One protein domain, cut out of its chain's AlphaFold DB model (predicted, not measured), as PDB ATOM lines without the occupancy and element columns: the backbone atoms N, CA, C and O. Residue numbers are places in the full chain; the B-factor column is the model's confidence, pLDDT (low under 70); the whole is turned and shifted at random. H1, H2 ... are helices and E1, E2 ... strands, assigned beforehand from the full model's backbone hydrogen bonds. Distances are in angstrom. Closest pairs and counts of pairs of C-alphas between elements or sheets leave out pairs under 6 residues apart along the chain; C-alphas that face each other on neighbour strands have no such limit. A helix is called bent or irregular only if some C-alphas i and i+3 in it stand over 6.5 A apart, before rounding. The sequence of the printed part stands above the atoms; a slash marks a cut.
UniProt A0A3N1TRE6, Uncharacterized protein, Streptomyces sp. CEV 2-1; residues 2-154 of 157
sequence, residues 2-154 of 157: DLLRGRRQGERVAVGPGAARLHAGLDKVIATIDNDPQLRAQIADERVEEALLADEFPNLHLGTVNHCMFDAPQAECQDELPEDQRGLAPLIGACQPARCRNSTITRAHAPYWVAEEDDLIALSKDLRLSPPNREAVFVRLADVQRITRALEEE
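Overview. This is residues 2 to 154 of the 157 residues of an uncharacterized protein of Streptomyces sp. CEV 2-1 (UniProt A0A3N1TRE6). A long, flat, loosely built shape has two helical groups towards its two ends: at one, H2 with H1 and H4 packed on it and the short H3 at its far end; at the other, a long helical hairpin of H5 and H6. Between the two groups lies the small strand E1, and from it a long stretch with no named element, residues 70 to 106, loops out to one side and returns to H5. The printed part has 153 residues, with six named helices and one named strand in the order H1, H2, H3, H4, E1, H5, H6, and its class is mostly helix. The whole is loose, with a radius of gyration of the C-alphas of 18.4 A and spans of 65 by 40 by 20 A.

Arrangement. H1, residues 2 to 8, touches H2, residues 19 to 35, the hub, with Leu 4 and Leu 26 the closest C-alphas at 6.0 A. Their tilt is steep at 69 degrees, only just short of about perpendicular, and they run the same way. H3, residues 37 to 41, and H2 only just touch, and only at the corner, with 3 pairs of C-alphas within 8 A, the closest being Ile 33 and Leu 39 at 5.5 A. H4, residues 46 to 56, touches H2 through residues 25 to 29 of H2 alone, at a steep tilt of 53 degrees, opposite ways; the closest C-alphas are Gly 25 and Glu 56, 6.3 A apart. E1, residues 67 to 69, pairs with no named strand, but short antiparallel pairings join its residues 68 to 69 with residues 60 to 61, and its residues 67 to 68 with residues 103 to 104. H5, residues 107 to 124, and H6, residues 131 to 153, touch as a helical hairpin at a shallow tilt of 31 degrees, opposite ways, with Leu 120 and Leu 141 the closest C-alphas at 5.9 A. H2 is apart from both H5 and H6. Helix packing is mostly crossed, but only just: of 3 touching pairs with a tilt, 1 is shallow. Every O i to N i+4 pair is within hydrogen-bond range in H1, H2, H3, H4 and H6, and 12 of 14 are in H5.

Along the chain. H1 begins at C-alpha 2, (6.026, 37.116, 86.217). From first to last C-alpha, H2 measures 24.1 A, H4 15.4 A, H5 25.6 A and H6 33.3 A. H5 is irregular, with C-alphas 108 and 111 7.3 A apart. H6 ends at C-alpha 153, (-10.453, 35.183, 79.832).

Size, cuts and confidence. The C-alphas farthest apart are those of Pro 37 and Arg 128, 65.5 A. The printed part has no cut. The link from E1 to H5, 37 residues, is long. The mean pLDDT of the printed part is 93.6, and residues 43 to 44 are under 70.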
ATOM      1  N   ASP A   2       6.858  37.216  87.435       89.31
ATOM      2  CA  ASP A   2       6.026  37.116  86.217       89.31
ATOM      3  C   ASP A   2       4.700  37.890  86.288       89.31
ATOM      4  O   ASP A   2       4.345  38.585  85.337       89.31
ATOM      5  N   LEU A   3       4.009  37.867  87.436       93.75
ATOM      6  CA  LEU A   3       2.765  38.629  87.630       93.75
ATOM      7  C   LEU A   3       2.980  40.148  87.542       93.75
ATOM      8  O   LEU A   3       2.160  40.852  86.961       93.75
ATOM      9  N   LEU A   4       4.089  40.658  88.089       94.06
ATOM     10  CA  LEU A   4       4.437  42.080  88.019       94.06
ATOM     11  C   LEU A   4       4.714  42.494  86.568       94.06
ATOM     12  O   LEU A   4       4.214  43.518  86.104       94.06
ATOM     13  N   ARG A   5       5.459  41.658  85.833       92.50
ATOM     14  CA  ARG A   5       5.770  41.881  84.416       92.50
ATOM     15  C   ARG A   5       4.511  41.881  83.551       92.50
ATOM     16  O   ARG A   5       4.324  42.828  82.792       92.50
ATOM     17  N   GLY A   6       3.656  40.866  83.681       93.56
ATOM     18  CA  GLY A   6       2.391  40.799  82.943       93.56
ATOM     19  C   GLY A   6       1.497  41.995  83.268       93.56
ATOM     20  O   GLY A   6       0.988  42.660  82.368       93.56
ATOM     21  N   ARG A   7       1.398  42.373  84.551       94.88
ATOM     22  CA  ARG A   7       0.590  43.526  84.961       94.88
ATOM     23  C   ARG A   7       1.099  44.836  84.361       94.88
ATOM     24  O   ARG A   7       0.299  45.628  83.873       94.88
ATOM     25  N   ARG A   8       2.421  45.034  84.316       93.00
ATOM     26  CA  ARG A   8       3.065  46.191  83.667       93.00
ATOM     27  C   ARG A   8       2.793  46.259  82.157       93.00
ATOM     28  O   ARG A   8       2.812  47.347  81.591       93.00
ATOM     29  N   GLN A   9       2.511  45.128  81.513       92.75
ATOM     30  CA  GLN A   9       2.106  45.049  80.102       92.75
ATOM     31  C   GLN A   9       0.595  45.259  79.893       92.75
ATOM     32  O   GLN A   9       0.121  45.212  78.762       92.75
ATOM     33  N   GLY A  10      -0.157  45.532  80.965       91.75
ATOM     34  CA  GLY A  10      -1.605  45.737  80.927       91.75
ATOM     35  C   GLY A  10      -2.421  44.456  81.087       91.75
ATOM     36  O   GLY A  10      -3.646  44.514  81.027       91.75
ATOM     37  N   GLU A  11      -1.788  43.305  81.328       93.50
ATOM     38  CA  GLU A  11      -2.507  42.042  81.463       93.50
ATOM     39  C   GLU A  11      -3.336  41.987  82.756       93.50
ATOM     40  O   GLU A  11      -2.964  42.498  83.824       93.50
ATOM     41  N   ARG A  12      -4.467  41.281  82.682       93.25
ATOM     42  CA  ARG A  12      -5.138  40.729  83.861       93.25
ATOM     43  C   ARG A  12      -4.378  39.463  84.243       93.25
ATOM     44  O   ARG A  12      -4.528  38.468  83.560       93.25
ATOM     45  N   VAL A  13      -3.563  39.517  85.296       95.81
ATOM     46  CA  VAL A  13      -2.647  38.418  85.703       95.81
ATOM     47  C   VAL A  13      -3.210  37.479  86.776       95.81
ATOM     48  O   VAL A  13      -2.487  36.684  87.374       95.81
ATOM     49  N   ALA A  14      -4.480  37.672  87.130       96.81
ATOM     50  CA  ALA A  14      -5.166  36.864  88.124       96.81
ATOM     51  C   ALA A  14      -6.681  37.028  88.004       96.81
ATOM     52  O   ALA A  14      -7.181  38.064  87.551       96.81
ATOM     53  N   VAL A  15      -7.393  36.030  88.510       96.50
ATOM     54  CA  VAL A  15      -8.847  35.949  88.612       96.50
ATOM     55  C   VAL A  15      -9.277  35.529  90.018       96.50
ATOM     56  O   VAL A  15      -8.457  35.288  90.911       96.50
ATOM     57  N   GLY A  16     -10.591  35.472  90.224       93.69
ATOM     58  CA  GLY A  16     -11.200  35.175  91.513       93.69
ATOM     59  C   GLY A  16     -11.451  36.423  92.369       93.69
ATOM     60  O   GLY A  16     -11.095  37.540  91.982       93.69
ATOM     61  N   PRO A  17     -12.095  36.253  93.535       96.06
ATOM     62  CA  PRO A  17     -12.611  37.373  94.326       96.06
ATOM     63  C   PRO A  17     -11.539  38.346  94.842       96.06
ATOM     64  O   PRO A  17     -11.812  39.534  94.997       96.06
ATOM     65  N   GLY A  18     -10.317  37.871  95.083       96.62
ATOM     66  CA  GLY A  18      -9.192  38.690  95.536       96.62
ATOM     67  C   GLY A  18      -8.385  39.353  94.416       96.62
ATOM     68  O   GLY A  18      -7.486  40.140  94.716       96.62
ATOM     69  N   ALA A  19      -8.666  39.056  93.138       96.69
ATOM     70  CA  ALA A  19      -7.826  39.475  92.009       96.69
ATOM     71  C   ALA A  19      -7.651  40.991  91.918       96.69
ATOM     72  O   ALA A  19      -6.534  41.466  91.742       96.69
ATOM     73  N   ALA A  20      -8.730  41.752  92.122       96.44
ATOM     74  CA  ALA A  20      -8.681  43.209  92.075       96.44
ATOM     75  C   ALA A  20      -7.695  43.794  93.100       96.44
ATOM     76  O   ALA A  20      -6.981  44.745  92.795       96.44
ATOM     77  N   ARG A  21      -7.607  43.202  94.300       97.06
ATOM     78  CA  ARG A  21      -6.659  43.643  95.334       97.06
ATOM     79  C   ARG A  21      -5.218  43.290  94.972       97.06
ATOM     80  O   ARG A  21      -4.334  44.111  95.188       97.06
ATOM     81  N   LEU A  22      -4.987  42.111  94.392       97.44
ATOM     82  CA  LEU A  22      -3.666  41.749  93.876       97.44
ATOM     83  C   LEU A  22      -3.230  42.701  92.753       97.44
ATOM     84  O   LEU A  22      -2.115  43.209  92.792       97.44
ATOM     85  N   HIS A  23      -4.110  42.992  91.789       97.56
ATOM     86  CA  HIS A  23      -3.824  43.940  90.706       97.56
ATOM     87  C   HIS A  23      -3.526  45.338  91.240       97.56
ATOM     88  O   HIS A  23      -2.528  45.920  90.836       97.56
ATOM     89  N   ALA A  24      -4.317  45.837  92.193       98.00
ATOM     90  CA  ALA A  24      -4.084  47.145  92.804       98.00
ATOM     91  C   ALA A  24      -2.731  47.228  93.533       98.00
ATOM     92  O   ALA A  24      -2.030  48.230  93.407       98.00
ATOM     93  N   GLY A  25      -2.335  46.173  94.257       97.81
ATOM     94  CA  GLY A  25      -1.013  46.112  94.887       97.81
ATOM     95  C   GLY A  25       0.117  46.095  93.852       97.81
ATOM     96  O   GLY A  25       1.083  46.844  93.967       97.81
ATOM     97  N   LEU A  26      -0.027  45.310  92.776       97.75
ATOM     98  CA  LEU A  26       0.961  45.276  91.692       97.75
ATOM     99  C   LEU A  26       1.075  46.641  90.999       97.75
ATOM    100  O   LEU A  26       2.186  47.099  90.741       97.75
ATOM    101  N   ASP A  27      -0.050  47.317  90.757       97.75
ATOM    102  CA  ASP A  27      -0.084  48.669  90.190       97.75
ATOM    103  C   ASP A  27       0.625  49.679  91.099       97.75
ATOM    104  O   ASP A  27       1.349  50.548  90.613       97.75
ATOM    105  N   LYS A  28       0.478  49.543  92.422       97.56
ATOM    106  CA  LYS A  28       1.195  50.373  93.395       97.56
ATOM    107  C   LYS A  28       2.704  50.131  93.345       97.56
ATOM    108  O   LYS A  28       3.455  51.103  93.322       97.56
ATOM    109  N   VAL A  29       3.159  48.878  93.258       95.81
ATOM    110  CA  VAL A  29       4.591  48.568  93.078       95.81
ATOM    111  C   VAL A  29       5.118  49.163  91.770       95.81
ATOM    112  O   VAL A  29       6.158  49.821  91.774       95.81
ATOM    113  N   ILE A  30       4.381  49.004  90.665       94.88
ATOM    114  CA  ILE A  30       4.739  49.585  89.362       94.88
ATOM    115  C   ILE A  30       4.864  51.108  89.469       94.88
ATOM    116  O   ILE A  30       5.864  51.661  89.016       94.88
ATOM    117  N   ALA A  31       3.897  51.776  90.100       94.81
ATOM    118  CA  ALA A  31       3.911  53.223  90.283       94.81
ATOM    119  C   ALA A  31       5.073  53.692  91.174       94.81
ATOM    120  O   ALA A  31       5.685  54.715  90.877       94.81
ATOM    121  N   THR A  32       5.404  52.961  92.242       93.88
ATOM    122  CA  THR A  32       6.571  53.256  93.091       93.88
ATOM    123  C   THR A  32       7.857  53.202  92.277       93.88
ATOM    124  O   THR A  32       8.646  54.144  92.305       93.88
ATOM    125  N   ILE A  33       8.031  52.137  91.490       91.31
ATOM    126  CA  ILE A  33       9.178  51.984  90.595       91.31
ATOM    127  C   ILE A  33       9.219  53.126  89.577       91.31
ATOM    128  O   ILE A  33      10.268  53.723  89.378       91.31
ATOM    129  N   ASP A  34       8.097  53.453  88.932       90.44
ATOM    130  CA  ASP A  34       8.062  54.424  87.834       90.44
ATOM    131  C   ASP A  34       8.220  55.882  88.274       90.44
ATOM    132  O   ASP A  34       8.593  56.712  87.439       90.44
ATOM    133  N   ASN A  35       7.959  56.197  89.544       90.62
ATOM    134  CA  ASN A  35       8.066  57.549  90.094       90.62
ATOM    135  C   ASN A  35       9.418  57.849  90.759       90.62
ATOM    136  O   ASN A  35       9.704  59.016  91.021       90.62
ATOM    137  N   ASP A  36      10.260  56.842  91.005       87.31
ATOM    138  CA  ASP A  36      11.597  57.026  91.572       87.31
ATOM    139  C   ASP A  36      12.675  56.830  90.486       87.31
ATOM    140  O   ASP A  36      12.928  55.704  90.054       87.31
ATOM    141  N   PRO A  37      13.358  57.898  90.030       82.25
ATOM    142  CA  PRO A  37      14.395  57.801  89.005       82.25
ATOM    143  C   PRO A  37      15.550  56.850  89.350       82.25
ATOM    144  O   PRO A  37      16.151  56.282  88.435       82.25
ATOM    145  N   GLN A  38      15.872  56.675  90.637       83.38
ATOM    146  CA  GLN A  38      16.902  55.735  91.078       83.38
ATOM    147  C   GLN A  38      16.403  54.300  90.956       83.38
ATOM    148  O   GLN A  38      17.102  53.478  90.364       83.38
ATOM    149  N   LEU A  39      15.184  54.015  91.429       80.62
ATOM    150  CA  LEU A  39      14.584  52.686  91.273       80.62
ATOM    151  C   LEU A  39      14.385  52.346  89.797       80.62
ATOM    152  O   LEU A  39      14.751  51.252  89.386       80.62
ATOM    153  N   ARG A  40      13.933  53.296  88.964       78.31
ATOM    154  CA  ARG A  40      13.835  53.117  87.504       78.31
ATOM    155  C   ARG A  40      15.149  52.685  86.865       78.31
ATOM    156  O   ARG A  40      15.152  51.812  86.002       78.31
ATOM    157  N   ALA A  41      16.253  53.321  87.255       75.38
ATOM    158  CA  ALA A  41      17.583  52.985  86.752       75.38
ATOM    159  C   ALA A  41      18.061  51.606  87.242       75.38
ATOM    160  O   ALA A  41      18.891  50.977  86.590       75.38
ATOM    161  N   GLN A  42      17.518  51.142  88.369       73.00
ATOM    162  CA  GLN A  42      17.839  49.878  89.024       73.00
ATOM    163  C   GLN A  42      16.824  48.760  88.736       73.00
ATOM    164  O   GLN A  42      16.985  47.687  89.293       73.00
ATOM    165  N   ILE A  43      15.829  48.940  87.852       67.06
ATOM    166  CA  ILE A  43      14.803  47.913  87.525       67.06
ATOM    167  C   ILE A  43      15.419  46.572  87.079       67.06
ATOM    168  O   ILE A  43      14.801  45.523  87.210       67.06
ATOM    169  N   ALA A  44      16.651  46.573  86.563       62.72
ATOM    170  CA  ALA A  44      17.364  45.336  86.241       62.72
ATOM    171  C   ALA A  44      17.810  44.527  87.484       62.72
ATOM    172  O   ALA A  44      18.285  43.402  87.327       62.72
ATOM    173  N   ASP A  45      17.683  45.083  88.692       80.12
ATOM    174  CA  ASP A  45      17.964  44.419  89.962       80.12
ATOM    175  C   ASP A  45      16.698  43.730  90.495       80.12
ATOM    176  O   ASP A  45      15.852  44.326  91.165       80.12
ATOM    177  N   GLU A  46      16.596  42.432  90.208       82.88
ATOM    178  CA  GLU A  46      15.542  41.536  90.700       82.88
ATOM    179  C   GLU A  46      15.353  41.628  92.223       82.88
ATOM    180  O   GLU A  46      14.229  41.565  92.716       82.88
ATOM    181  N   ARG A  47      16.426  41.886  92.976       86.12
ATOM    182  CA  ARG A  47      16.400  41.963  94.441       86.12
ATOM    183  C   ARG A  47      15.638  43.186  94.951       86.12
ATOM    184  O   ARG A  47      15.059  43.140  96.036       86.12
ATOM    185  N   VAL A  48      15.646  44.281  94.189       87.50
ATOM    186  CA  VAL A  48      14.872  45.493  94.502       87.50
ATOM    187  C   VAL A  48      13.386  45.246  94.246       87.50
ATOM    188  O   VAL A  48      12.558  45.586  95.092       87.50
ATOM    189  N   GLU A  49      13.038  44.612  93.124       89.50
ATOM    190  CA  GLU A  49      11.649  44.251  92.816       89.50
ATOM    191  C   GLU A  49      11.077  43.264  93.845       89.50
ATOM    192  O   GLU A  49       9.963  43.461  94.332       89.50
ATOM    193  N   GLU A  50      11.844  42.241  94.234       91.44
ATOM    194  CA  GLU A  50      11.455  41.296  95.286       91.44
ATOM    195  C   GLU A  50      11.181  41.996  96.621       91.44
ATOM    196  O   GLU A  50      10.184  41.694  97.276       91.44
ATOM    197  N   ALA A  51      12.025  42.957  97.015       92.88
ATOM    198  CA  ALA A  51      11.842  43.706  98.254       92.88
ATOM    199  C   ALA A  51      10.560  44.557  98.234       92.88
ATOM    200  O   ALA A  51       9.815  44.558  99.211       92.88
ATOM    201  N   LEU A  52      10.274  45.236  97.119       94.12
ATOM    202  CA  LEU A  52       9.045  46.022  96.961       94.12
ATOM    203  C   LEU A  52       7.794  45.138  96.964       94.12
ATOM    204  O   LEU A  52       6.781  45.496  97.560       94.12
ATOM    205  N   LEU A  53       7.857  43.969  96.321       95.19
ATOM    206  CA  LEU A  53       6.764  42.999  96.344       95.19
ATOM    207  C   LEU A  53       6.542  42.435  97.753       95.19
ATOM    208  O   LEU A  53       5.396  42.295  98.172       95.19
ATOM    209  N   ALA A  54       7.611  42.124  98.488       95.00
ATOM    210  CA  ALA A  54       7.510  41.629  99.858       95.00
ATOM    211  C   ALA A  54       6.898  42.671 100.810       95.00
ATOM    212  O   ALA A  54       6.106  42.302 101.677       95.00
ATOM    213  N   ASP A  55       7.225  43.954 100.627       96.69
ATOM    214  CA  ASP A  55       6.642  45.064 101.392       96.69
ATOM    215  C   ASP A  55       5.157  45.289 101.063       96.69
ATOM    216  O   ASP A  55       4.346  45.485 101.967       96.69
ATOM    217  N   GLU A  56       4.771  45.203  99.786       97.44
ATOM    218  CA  GLU A  56       3.372  45.385  99.374       97.44
ATOM    219  C   GLU A  56       2.475  44.206  99.779       97.44
ATOM    220  O   GLU A  56       1.292  44.381 100.081       97.44
ATOM    221  N   PHE A  57       3.028  42.992  99.794       96.94
ATOM    222  CA  PHE A  57       2.282  41.752  99.994       96.94
ATOM    223  C   PHE A  57       2.738  40.955 101.232       96.94
ATOM    224  O   PHE A  57       2.996  39.753 101.123       96.94
ATOM    225  N   PRO A  58       2.771  41.554 102.439       95.50
ATOM    226  CA  PRO A  58       3.348  40.915 103.625       95.50
ATOM    227  C   PRO A  58       2.546  39.695 104.107       95.50
ATOM    228  O   PRO A  58       3.087  38.819 104.773       95.50
ATOM    229  N   ASN A  59       1.260  39.624 103.744       95.56
ATOM    230  CA  ASN A  59       0.341  38.533 104.086       95.56
ATOM    231  C   ASN A  59      -0.082  37.723 102.848       95.56
ATOM    232  O   ASN A  59      -1.177  37.158 102.810       95.56
ATOM    233  N   LEU A  60       0.740  37.703 101.794       96.25
ATOM    234  CA  LEU A  60       0.513  36.828 100.648       96.25
ATOM    235  C   LEU A  60       1.044  35.428 100.951       96.25
ATOM    236  O   LEU A  60       2.238  35.215 101.133       96.25
ATOM    237  N   HIS A  61       0.145  34.452 100.940       96.25
ATOM    238  CA  HIS A  61       0.486  33.047 101.086       96.25
ATOM    239  C   HIS A  61       0.301  32.327  99.756       96.25
ATOM    240  O   HIS A  61      -0.789  32.328  99.177       96.25
ATOM    241  N   LEU A  62       1.363  31.686  99.283       93.88
ATOM    242  CA  LEU A  62       1.330  30.898  98.059       93.88
ATOM    243  C   LEU A  62       0.714  29.526  98.350       93.88
ATOM    244  O   LEU A  62       1.120  28.836  99.284       93.88
ATOM    245  N   GLY A  63      -0.267  29.132  97.548       93.88
ATOM    246  CA  GLY A  63      -0.881  27.809  97.582       93.88
ATOM    247  C   GLY A  63      -0.948  27.187  96.191       93.88
ATOM    248  O   GLY A  63      -0.743  27.865  95.187       93.88
ATOM    249  N   THR A  64      -1.229  25.884  96.147       93.50
ATOM    250  CA  THR A  64      -1.211  25.077  94.915       93.50
ATOM    251  C   THR A  64      -2.372  25.385  93.972       93.50
ATOM    252  O   THR A  64      -2.196  25.384  92.759       93.50
ATOM    253  N   VAL A  65      -3.565  25.638  94.517       95.31
ATOM    254  CA  VAL A  65      -4.789  25.889  93.728       95.31
ATOM    255  C   VAL A  65      -5.223  27.357  93.753       95.31
ATOM    256  O   VAL A  65      -6.023  27.788  92.924       95.31
ATOM    257  N   ASN A  66      -4.691  28.137  94.694       97.12
ATOM    258  CA  ASN A  66      -4.873  29.578  94.802       97.12
ATOM    259  C   ASN A  66      -3.740  30.184  95.637       97.12
ATOM    260  O   ASN A  66      -3.164  29.517  96.495       97.12
ATOM    261  N   HIS A  67      -3.486  31.476  95.466       97.19
ATOM    262  CA  HIS A  67      -2.763  32.274  96.450       97.19
ATOM    263  C   HIS A  67      -3.763  33.000  97.364       97.19
ATOM    264  O   HIS A  67      -4.912  33.253  96.980       97.19
ATOM    265  N   CYS A  68      -3.351  33.309  98.591       97.38
ATOM    266  CA  CYS A  68      -4.184  33.920  99.621       97.38
ATOM    267  C   CYS A  68      -3.600  35.266 100.054       97.38
ATOM    268  O   CYS A  68      -2.522  35.313 100.634       97.38
ATOM    269  N   MET A  69      -4.334  36.348  99.815       96.44
ATOM    270  CA  MET A  69      -4.000  37.721 100.218       96.44
ATOM    271  C   MET A  69      -4.437  38.001 101.666       96.44
ATOM    272  O   MET A  69      -5.143  38.972 101.927       96.44
ATOM    273  N   PHE A  70      -4.141  37.078 102.575       97.12
ATOM    274  CA  PHE A  70      -4.810  36.902 103.863       97.12
ATOM    275  C   PHE A  70      -5.217  38.213 104.566       97.12
ATOM    276  O   PHE A  70      -4.390  39.032 104.957       97.12
ATOM    277  N   ASP A  71      -6.530  38.383 104.716       95.88
ATOM    278  CA  ASP A  71      -7.189  39.385 105.552       95.88
ATOM    279  C   ASP A  71      -8.181  38.633 106.447       95.88
ATOM    280  O   ASP A  71      -9.144  38.042 105.946       95.88
ATOM    281  N   ALA A  72      -7.895  38.571 107.748       94.50
ATOM    282  CA  ALA A  72      -8.565  37.675 108.691       94.50
ATOM    283  C   ALA A  72     -10.103  37.832 108.710       94.50
ATOM    284  O   ALA A  72     -10.787  36.827 108.514       94.50
ATOM    285  N   PRO A  73     -10.677  39.050 108.820       93.00
ATOM    286  CA  PRO A  73     -12.123  39.281 108.699       93.00
ATOM    287  C   PRO A  73     -12.772  38.806 107.390       93.00
ATOM    288  O   PRO A  73     -13.996  38.757 107.288       93.00
ATOM    289  N   GLN A  74     -11.982  38.519 106.355       94.06
ATOM    290  CA  GLN A  74     -12.466  38.099 105.039       94.06
ATOM    291  C   GLN A  74     -12.134  36.638 104.705       94.06
ATOM    292  O   GLN A  74     -12.399  36.186 103.587       94.06
ATOM    293  N   ALA A  75     -11.524  35.905 105.636       95.75
ATOM    294  CA  ALA A  75     -11.027  34.559 105.409       95.75
ATOM    295  C   ALA A  75     -12.106  33.492 105.660       95.75
ATOM    296  O   ALA A  75     -12.153  32.923 106.744       95.75
ATOM    297  N   GLU A  76     -12.876  33.128 104.625       95.19
ATOM    298  CA  GLU A  76     -13.910  32.065 104.707       95.19
ATOM    299  C   GLU A  76     -13.377  30.739 105.283       95.19
ATOM    300  O   GLU A  76     -14.079  30.008 105.971       95.19
ATOM    301  N   CYS A  77     -12.094  30.434 105.055       94.81
ATOM    302  CA  CYS A  77     -11.438  29.237 105.595       94.81
ATOM    303  C   CYS A  77     -11.367  29.182 107.135       94.81
ATOM    304  O   CYS A  77     -10.941  28.167 107.678       94.81
ATOM    305  N   GLN A  78     -11.724  30.265 107.831       93.44
ATOM    306  CA  GLN A  78     -11.732  30.353 109.290       93.44
ATOM    307  C   GLN A  78     -13.145  30.368 109.890       93.44
ATOM    308  O   GLN A  78     -13.270  30.343 111.115       93.44
ATOM    309  N   ASP A  79     -14.199  30.392 109.067       90.94
ATOM    310  CA  ASP A  79     -15.584  30.575 109.531       90.94
ATOM    311  C   ASP A  79     -16.059  29.443 110.454       90.94
ATOM    312  O   ASP A  79     -16.854  29.682 111.364       90.94
ATOM    313  N   GLU A  80     -15.508  28.241 110.279       89.88
ATOM    314  CA  GLU A  80     -15.822  27.043 111.070       89.88
ATOM    315  C   GLU A  80     -14.880  26.836 112.272       89.88
ATOM    316  O   GLU A  80     -15.027  25.874 113.026       89.88
ATOM    317  N   LEU A  81     -13.891  27.716 112.477       90.81
ATOM    318  CA  LEU A  81     -12.970  27.596 113.607       90.81
ATOM    319  C   LEU A  81     -13.574  28.154 114.902       90.81
ATOM    320  O   LEU A  81     -14.325  29.136 114.855       90.81
ATOM    321  N   PRO A  82     -13.188  27.613 116.071       92.38
ATOM    322  CA  PRO A  82     -13.391  28.276 117.357       92.38
ATOM    323  C   PRO A  82     -12.838  29.709 117.350       92.38
ATOM    324  O   PRO A  82     -11.816  29.974 116.718       92.38
ATOM    325  N   GLU A  83     -13.511  30.639 118.033       90.38
ATOM    326  CA  GLU A  83     -13.160  32.070 118.017       90.38
ATOM    327  C   GLU A  83     -11.714  32.333 118.470       90.38
ATOM    328  O   GLU A  83     -11.013  33.136 117.859       90.38
ATOM    329  N   ASP A  84     -11.235  31.584 119.467       91.88
ATOM    330  CA  ASP A  84      -9.871  31.652 120.002       91.88
ATOM    331  C   ASP A  84      -8.789  31.132 119.037       91.88
ATOM    332  O   ASP A  84      -7.597  31.303 119.291       91.88
ATOM    333  N   GLN A  85      -9.189  30.525 117.917       89.00
ATOM    334  CA  GLN A  85      -8.301  29.984 116.884       89.00
ATOM    335  C   GLN A  85      -8.360  30.774 115.565       89.00
ATOM    336  O   GLN A  85      -7.627  30.459 114.623       89.00
ATOM    337  N   ARG A  86      -9.210  31.807 115.469       92.44
ATOM    338  CA  ARG A  86      -9.332  32.657 114.273       92.44
ATOM    339  C   ARG A  86      -8.236  33.724 114.217       92.44
ATOM    340  O   ARG A  86      -7.615  34.084 115.209       92.44
ATOM    341  N   GLY A  87      -8.000  34.249 113.020       91.12
ATOM    342  CA  GLY A  87      -7.149  35.409 112.756       91.12
ATOM    343  C   GLY A  87      -5.645  35.151 112.684       91.12
ATOM    344  O   GLY A  87      -4.916  36.037 112.251       91.12
ATOM    345  N   LEU A  88      -5.176  33.951 113.035       89.56
ATOM    346  CA  LEU A  88      -3.740  33.667 113.136       89.56
ATOM    347  C   LEU A  88      -3.056  33.464 111.775       89.56
ATOM    348  O   LEU A  88      -1.994  34.026 111.528       89.56
ATOM    349  N   ALA A  89      -3.644  32.645 110.902       92.38
ATOM    350  CA  ALA A  89      -3.098  32.317 109.583       92.38
ATOM    351  C   ALA A  89      -4.194  31.734 108.673       92.38
ATOM    352  O   ALA A  89      -5.187  31.196 109.181       92.38
ATOM    353  N   PRO A  90      -4.054  31.787 107.336       95.25
ATOM    354  CA  PRO A  90      -5.016  31.148 106.450       95.25
ATOM    355  C   PRO A  90      -4.935  29.620 106.540       95.25
ATOM    356  O   PRO A  90      -3.853  29.034 106.485       95.25
ATOM    357  N   LEU A  91      -6.092  28.960 106.556       93.94
ATOM    358  CA  LEU A  91      -6.191  27.517 106.348       93.94
ATOM    359  C   LEU A  91      -6.367  27.236 104.854       93.94
ATOM    360  O   LEU A  91      -7.477  27.013 104.380       93.94
ATOM    361  N   ILE A  92      -5.265  27.270 104.096       89.12
ATOM    362  CA  ILE A  92      -5.299  27.147 102.624       89.12
ATOM    363  C   ILE A  92      -6.030  25.871 102.173       89.12
ATOM    364  O   ILE A  92      -6.822  25.931 101.239       89.12
ATOM    365  N   GLY A  93      -5.847  24.746 102.873       87.56
ATOM    366  CA  GLY A  93      -6.544  23.489 102.564       87.56
ATOM    367  C   GLY A  93      -8.063  23.514 102.789       87.56
ATOM    368  O   GLY A  93      -8.763  22.672 102.241       87.56
ATOM    369  N   ALA A  94      -8.576  24.480 103.558       91.50
ATOM    370  CA  ALA A  94     -10.006  24.704 103.785       91.50
ATOM    371  C   ALA A  94     -10.546  25.920 103.005       91.50
ATOM    372  O   ALA A  94     -11.697  26.322 103.183       91.50
ATOM    373  N   CYS A  95      -9.716  26.543 102.160       93.94
ATOM    374  CA  CYS A  95     -10.122  27.677 101.342       93.94
ATOM    375  C   CYS A  95     -11.248  27.285 100.377       93.94
ATOM    376  O   CYS A  95     -11.338  26.148  99.919       93.94
ATOM    377  N   GLN A  96     -12.082  28.266 100.033       94.31
ATOM    378  CA  GLN A  96     -13.103  28.172  98.994       94.31
ATOM    379  C   GLN A  96     -12.701  29.109  97.845       94.31
ATOM    380  O   GLN A  96     -13.151  30.257  97.812       94.31
ATOM    381  N   PRO A  97     -11.820  28.692  96.911       96.06
ATOM    382  CA  PRO A  97     -11.134  29.631  96.023       96.06
ATOM    383  C   PRO A  97     -12.049  30.441  95.100       96.06
ATOM    384  O   PRO A  97     -11.706  31.562  94.731       96.06
ATOM    385  N   ALA A  98     -13.216  29.891  94.757       95.44
ATOM    386  CA  ALA A  98     -14.200  30.529  93.887       95.44
ATOM    387  C   ALA A  98     -15.052  31.601  94.596       95.44
ATOM    388  O   ALA A  98     -15.824  32.285  93.923       95.44
ATOM    389  N   ARG A  99     -14.970  31.705  95.933       94.06
ATOM    390  CA  ARG A  99     -15.862  32.529  96.774       94.06
ATOM    391  C   ARG A  99     -15.105  33.426  97.758       94.06
ATOM    392  O   ARG A  99     -15.406  34.613  97.859       94.06
ATOM    393  N   CYS A 100     -14.047  32.896  98.368       96.81
ATOM    394  CA  CYS A 100     -13.251  33.588  99.375       96.81
ATOM    395  C   CYS A 100     -12.596  34.861  98.820       96.81
ATOM    396  O   CYS A 100     -11.791  34.803  97.889       96.81
ATOM    397  N   ARG A 101     -12.864  36.011  99.455       96.88
ATOM    398  CA  ARG A 101     -12.323  37.342  99.086       96.88
ATOM    399  C   ARG A 101     -10.800  37.462  99.186       96.88
ATOM    400  O   ARG A 101     -10.203  38.354  98.586       96.88
ATOM    401  N   ASN A 102     -10.154  36.550  99.908       97.44
ATOM    402  CA  ASN A 102      -8.695  36.462  99.961       97.44
ATOM    403  C   ASN A 102      -8.090  35.653  98.807       97.44
ATOM    404  O   ASN A 102      -6.878  35.710  98.608       97.44
ATOM    405  N   SER A 103      -8.900  34.899  98.060       97.81
ATOM    406  CA  SER A 103      -8.421  33.988  97.024       97.81
ATOM    407  C   SER A 103      -8.087  34.719  95.729       97.81
ATOM    408  O   SER A 103      -8.917  35.429  95.160       97.81
ATOM    409  N   THR A 104      -6.873  34.492  95.243       97.38
ATOM    410  CA  THR A 104      -6.392  34.932  93.931       97.38
ATOM    411  C   THR A 104      -5.903  33.718  93.162       97.38
ATOM    412  O   THR A 104      -5.217  32.854  93.713       97.38
ATOM    413  N   ILE A 105      -6.277  33.621  91.894       97.44
ATOM    414  CA  ILE A 105      -5.957  32.470  91.055       97.44
ATOM    415  C   ILE A 105      -5.265  33.000  89.809       97.44
ATOM    416  O   ILE A 105      -5.802  33.877  89.152       97.44
ATOM    417  N   THR A 106      -4.064  32.516  89.515       96.38
ATOM    418  CA  THR A 106      -3.272  32.914  88.350       96.38
ATOM    419  C   THR A 106      -3.273  31.790  87.319       96.38
ATOM    420  O   THR A 106      -3.580  30.637  87.647       96.38
ATOM    421  N   ARG A 107      -2.816  32.089  86.100       94.62
ATOM    422  CA  ARG A 107      -2.583  31.085  85.049       94.62
ATOM    423  C   ARG A 107      -1.742  29.881  85.503       94.62
ATOM    424  O   ARG A 107      -1.951  28.776  85.009       94.62
ATOM    425  N   ALA A 108      -0.835  30.054  86.468       94.62
ATOM    426  CA  ALA A 108      -0.026  28.956  87.005       94.62
ATOM    427  C   ALA A 108      -0.868  27.867  87.701       94.62
ATOM    428  O   ALA A 108      -0.444  26.716  87.762       94.62
ATOM    429  N   HIS A 109      -2.068  28.201  88.188       96.62
ATOM    430  CA  HIS A 109      -2.982  27.231  88.797       96.62
ATOM    431  C   HIS A 109      -3.865  26.500  87.776       96.62
ATOM    432  O   HIS A 109      -4.504  25.513  88.137       96.62
ATOM    433  N   ALA A 110      -3.932  26.968  86.524       95.81
ATOM    434  CA  ALA A 110      -4.873  26.460  85.526       95.81
ATOM    435  C   ALA A 110      -4.823  24.932  85.328       95.81
ATOM    436  O   ALA A 110      -5.898  24.331  85.294       95.81
ATOM    437  N   PRO A 111      -3.647  24.267  85.285       96.50
ATOM    438  CA  PRO A 111      -3.594  22.814  85.123       96.50
ATOM    439  C   PRO A 111      -4.365  22.041  86.201       96.50
ATOM    440  O   PRO A 111      -4.972  21.019  85.897       96.50
ATOM    441  N   TYR A 112      -4.378  22.531  87.446       96.75
ATOM    442  CA  TYR A 112      -5.098  21.884  88.544       96.75
ATOM    443  C   TYR A 112      -6.614  22.049  88.409       96.75
ATOM    444  O   TYR A 112      -7.355  21.095  88.623       96.75
ATOM    445  N   TRP A 113      -7.073  23.244  88.025       97.56
ATOM    446  CA  TRP A 113      -8.499  23.528  87.859       97.56
ATOM    447  C   TRP A 113      -9.104  22.811  86.654       97.56
ATOM    448  O   TRP A 113     -10.210  22.294  86.761       97.56
ATOM    449  N   VAL A 114      -8.374  22.735  85.538       97.25
ATOM    450  CA  VAL A 114      -8.810  21.985  84.351       97.25
ATOM    451  C   VAL A 114      -8.908  20.492  84.664       97.25
ATOM    452  O   VAL A 114      -9.924  19.876  84.362       97.25
ATOM    453  N   ALA A 115      -7.899  19.923  85.334       98.19
ATOM    454  CA  ALA A 115      -7.934  18.516  85.732       98.19
ATOM    455  C   ALA A 115      -9.121  18.206  86.660       98.19
ATOM    456  O   ALA A 115      -9.812  17.207  86.473       98.19
ATOM    457  N   GLU A 116      -9.398  19.079  87.634       97.88
ATOM    458  CA  GLU A 116     -10.551  18.904  88.517       97.88
ATOM    459  C   GLU A 116     -11.888  19.045  87.771       97.88
ATOM    460  O   GLU A 116     -12.834  18.309  88.062       97.88
ATOM    461  N   GLU A 117     -11.988  19.965  86.806       98.44
ATOM    462  CA  GLU A 117     -13.184  20.099  85.974       98.44
ATOM    463  C   GLU A 117     -13.466  18.807  85.202       98.44
ATOM    464  O   GLU A 117     -14.591  18.302  85.247       98.44
ATOM    465  N   ASP A 118     -12.445  18.243  84.555       98.44
ATOM    466  CA  ASP A 118     -12.549  16.993  83.802       98.44
ATOM    467  C   ASP A 118     -13.021  15.832  84.696       98.44
ATOM    468  O   ASP A 118     -13.960  15.104  84.340       98.44
ATOM    469  N   ASP A 119     -12.434  15.701  85.890       98.44
ATOM    470  CA  ASP A 119     -12.800  14.680  86.875       98.44
ATOM    471  C   ASP A 119     -14.256  14.830  87.343       98.44
ATOM    472  O   ASP A 119     -15.007  13.850  87.416       98.44
ATOM    473  N   LEU A 120     -14.702  16.057  87.623       98.31
ATOM    474  CA  LEU A 120     -16.076  16.334  88.051       98.31
ATOM    475  C   LEU A 120     -17.087  16.130  86.922       98.31
ATOM    476  O   LEU A 120     -18.179  15.606  87.166       98.31
ATOM    477  N   ILE A 121     -16.739  16.480  85.682       98.31
ATOM    478  CA  ILE A 121     -17.565  16.195  84.503       98.31
ATOM    479  C   ILE A 121     -17.733  14.684  84.343       98.31
ATOM    480  O   ILE A 121     -18.852  14.221  84.097       98.31
ATOM    481  N   ALA A 122     -16.661  13.904  84.497       97.88
ATOM    482  CA  ALA A 122     -16.735  12.449  84.443       97.88
ATOM    483  C   ALA A 122     -17.605  11.888  85.579       97.88
ATOM    484  O   ALA A 122     -18.527  11.108  85.322       97.88
ATOM    485  N   LEU A 123     -17.381  12.340  86.816       97.56
ATOM    486  CA  LEU A 123     -18.113  11.884  87.997       97.56
ATOM    487  C   LEU A 123     -19.605  12.240  87.941       97.56
ATOM    488  O   LEU A 123     -20.446  11.430  88.329       97.56
ATOM    489  N   SER A 124     -19.964  13.405  87.392       96.31
ATOM    490  CA  SER A 124     -21.361  13.853  87.271       96.31
ATOM    491  C   SER A 124     -22.245  12.898  86.453       96.31
ATOM    492  O   SER A 124     -23.462  12.828  86.666       96.31
ATOM    493  N   LYS A 125     -21.631  12.119  85.552       95.81
ATOM    494  CA  LYS A 125     -22.292  11.133  84.685       95.81
ATOM    495  C   LYS A 125     -22.496   9.777  85.370       95.81
ATOM    496  O   LYS A 125     -23.211   8.938  84.824       95.81
ATOM    497  N   ASP A 126     -21.916   9.541  86.551       95.94
ATOM    498  CA  ASP A 126     -22.069   8.271  87.264       95.94
ATOM    499  C   ASP A 126     -23.497   8.127  87.822       95.94
ATOM    500  O   ASP A 126     -23.971   8.902  88.662       95.94
ATOM    501  N   LEU A 127     -24.214   7.107  87.347       92.69
ATOM    502  CA  LEU A 127     -25.587   6.803  87.758       92.69
ATOM    503  C   LEU A 127     -25.669   6.186  89.161       92.69
ATOM    504  O   LEU A 127     -26.744   6.169  89.752       92.69
ATOM    505  N   ARG A 128     -24.546   5.716  89.721       96.62
ATOM    506  CA  ARG A 128     -24.474   5.098  91.055       96.62
ATOM    507  C   ARG A 128     -24.420   6.121  92.189       96.62
ATOM    508  O   ARG A 128     -24.552   5.741  93.350       96.62
ATOM    509  N   LEU A 129     -24.219   7.404  91.878       96.19
ATOM    510  CA  LEU A 129     -24.230   8.462  92.885       96.19
ATOM    511  C   LEU A 129     -25.616   8.592  93.516       96.19
ATOM    512  O   LEU A 129     -26.619   8.766  92.814       96.19
ATOM    513  N   SER A 130     -25.642   8.569  94.850       96.81
ATOM    514  CA  SER A 130     -26.823   8.941  95.623       96.81
ATOM    515  C   SER A 130     -27.222  10.394  95.321       96.81
ATOM    516  O   SER A 130     -26.361  11.197  94.942       96.81
ATOM    517  N   PRO A 131     -28.502  10.771  95.500       95.62
ATOM    518  CA  PRO A 131     -28.947  12.134  95.216       95.62
ATOM    519  C   PRO A 131     -28.124  13.230  95.925       95.62
ATOM    520  O   PRO A 131     -27.693  14.147  95.228       95.62
ATOM    521  N   PRO A 132     -27.788  13.119  97.232       96.62
ATOM    522  CA  PRO A 132     -26.969  14.133  97.907       96.62
ATOM    523  C   PRO A 132     -25.547  14.244  97.341       96.62
ATOM    524  O   PRO A 132     -25.027  15.342  97.169       96.62
ATOM    525  N   ASN A 133     -24.919  13.115  96.996       96.75
ATOM    526  CA  ASN A 133     -23.573  13.134  96.420       96.75
ATOM    527  C   ASN A 133     -23.580  13.742  95.014       96.75
ATOM    528  O   ASN A 133     -22.660  14.469  94.652       96.75
ATOM    529  N   ARG A 134     -24.625  13.471  94.224       96.75
ATOM    530  CA  ARG A 134     -24.800  14.075  92.900       96.75
ATOM    531  C   ARG A 134     -24.951  15.594  92.996       96.75
ATOM    532  O   ARG A 134     -24.341  16.309  92.209       96.75
ATOM    533  N   GLU A 135     -25.727  16.080  93.961       97.25
ATOM    534  CA  GLU A 135     -25.868  17.514  94.224       97.25
ATOM    535  C   GLU A 135     -24.527  18.152  94.612       97.25
ATOM    536  O   GLU A 135     -24.132  19.149  94.008       97.25
ATOM    537  N   ALA A 136     -23.777  17.536  95.531       97.06
ATOM    538  CA  ALA A 136     -22.454  18.019  95.929       97.06
ATOM    539  C   ALA A 136     -21.473  18.111  94.743       97.06
ATOM    540  O   ALA A 136     -20.751  19.102  94.615       97.06
ATOM    541  N   VAL A 137     -21.485  17.120  93.839       98.12
ATOM    542  CA  VAL A 137     -20.678  17.140  92.606       98.12
ATOM    543  C   VAL A 137     -21.063  18.317  91.711       98.12
ATOM    544  O   VAL A 137     -20.177  19.025  91.238       98.12
ATOM    545  N   PHE A 138     -22.357  18.579  91.505       97.81
ATOM    546  CA  PHE A 138     -22.792  19.708  90.677       97.81
ATOM    547  C   PHE A 138     -22.461  21.068  91.294       97.81
ATOM    548  O   PHE A 138     -22.038  21.970  90.571       97.81
ATOM    549  N   VAL A 139     -22.600  21.214  92.615       97.19
ATOM    550  CA  VAL A 139     -22.198  22.438  93.324       97.19
ATOM    551  C   VAL A 139     -20.701  22.690  93.145       97.19
ATOM    552  O   VAL A 139     -20.303  23.796  92.776       97.19
ATOM    553  N   ARG A 140     -19.864  21.662  93.338       97.19
ATOM    554  CA  ARG A 140     -18.415  21.797  93.156       97.19
ATOM    555  C   ARG A 140     -18.046  22.089  91.702       97.19
ATOM    556  O   ARG A 140     -17.229  22.975  91.466       97.19
ATOM    557  N   LEU A 141     -18.673  21.406  90.743       98.19
ATOM    558  CA  LEU A 141     -18.451  21.639  89.315       98.19
ATOM    559  C   LEU A 141     -18.779  23.085  88.930       98.19
ATOM    560  O   LEU A 141     -18.003  23.712  88.219       98.19
ATOM    561  N   ALA A 142     -19.874  23.651  89.447       98.00
ATOM    562  CA  ALA A 142     -20.231  25.044  89.190       98.00
ATOM    563  C   ALA A 142     -19.180  26.038  89.725       98.00
ATOM    564  O   ALA A 142     -18.900  27.049  89.074       98.00
ATOM    565  N   ASP A 143     -18.588  25.757  90.890       96.88
ATOM    566  CA  ASP A 143     -17.510  26.571  91.460       96.88
ATOM    567  C   ASP A 143     -16.207  26.458  90.648       96.88
ATOM    568  O   ASP A 143     -15.594  27.484  90.354       96.88
ATOM    569  N   VAL A 144     -15.821  25.247  90.231       97.94
ATOM    570  CA  VAL A 144     -14.653  25.003  89.361       97.94
ATOM    571  C   VAL A 144     -14.823  25.713  88.018       97.94
ATOM    572  O   VAL A 144     -13.951  26.470  87.602       97.94
ATOM    573  N   GLN A 145     -15.994  25.578  87.403       97.56
ATOM    574  CA  GLN A 145     -16.323  26.207  86.128       97.56
ATOM    575  C   GLN A 145     -16.322  27.734  86.162       97.56
ATOM    576  O   GLN A 145     -16.095  28.392  85.147       97.56
ATOM    577  N   ARG A 146     -16.612  28.339  87.320       96.44
ATOM    578  CA  ARG A 146     -16.465  29.790  87.493       96.44
ATOM    579  C   ARG A 146     -15.003  30.208  87.353       96.44
ATOM    580  O   ARG A 146     -14.737  31.281  86.823       96.44
ATOM    581  N   ILE A 147     -14.085  29.379  87.837       97.19
ATOM    582  CA  ILE A 147     -12.652  29.653  87.817       97.19
ATOM    583  C   ILE A 147     -12.068  29.366  86.439       97.19
ATOM    584  O   ILE A 147     -11.392  30.237  85.905       97.19
ATOM    585  N   THR A 148     -12.343  28.202  85.848       97.00
ATOM    586  CA  THR A 148     -11.773  27.827  84.544       97.00
ATOM    587  C   THR A 148     -12.180  28.804  83.448       97.00
ATOM    588  O   THR A 148     -11.303  29.329  82.770       97.00
ATOM    589  N   ARG A 149     -13.461  29.196  83.376       95.50
ATOM    590  CA  ARG A 149     -13.905  30.261  82.455       95.50
ATOM    591  C   ARG A 149     -13.198  31.593  82.692       95.50
ATOM    592  O   ARG A 149     -12.808  32.264  81.746       95.50
ATOM    593  N   ALA A 150     -13.012  31.990  83.951       94.38
ATOM    594  CA  ALA A 150     -12.302  33.231  84.246       94.38
ATOM    595  C   ALA A 150     -10.828  33.155  83.806       94.38
ATOM    596  O   ALA A 150     -10.301  34.133  83.284       94.38
ATOM    597  N   LEU A 151     -10.172  32.003  83.988       94.06
ATOM    598  CA  LEU A 151      -8.795  31.761  83.549       94.06
ATOM    599  C   LEU A 151      -8.654  31.761  82.019       94.06
ATOM    600  O   LEU A 151      -7.626  32.202  81.514       94.06
ATOM    601  N   GLU A 152      -9.666  31.306  81.277       89.81
ATOM    602  CA  GLU A 152      -9.699  31.404  79.807       89.81
ATOM    603  C   GLU A 152      -9.740  32.864  79.326       89.81
ATOM    604  O   GLU A 152      -9.160  33.201  78.294       89.81
ATOM    605  N   GLU A 153     -10.385  33.742  80.094       82.12
ATOM    606  CA  GLU A 153     -10.453  35.183  79.832       82.12
ATOM    607  C   GLU A 153      -9.198  35.942  80.337       82.12
ATOM    608  O   GLU A 153      -8.961  37.095  79.953       82.12
ATOM    609  N   GLU A 154      -8.365  35.321  81.185       77.31
ATOM    610  CA  GLU A 154      -7.140  35.903  81.753       77.31
ATOM    611  C   GLU A 154      -6.090  36.191  80.660       77.31
ATOM    612  O   GLU A 154      -5.576  35.288  79.999       77.31
TER     613      GLU A 154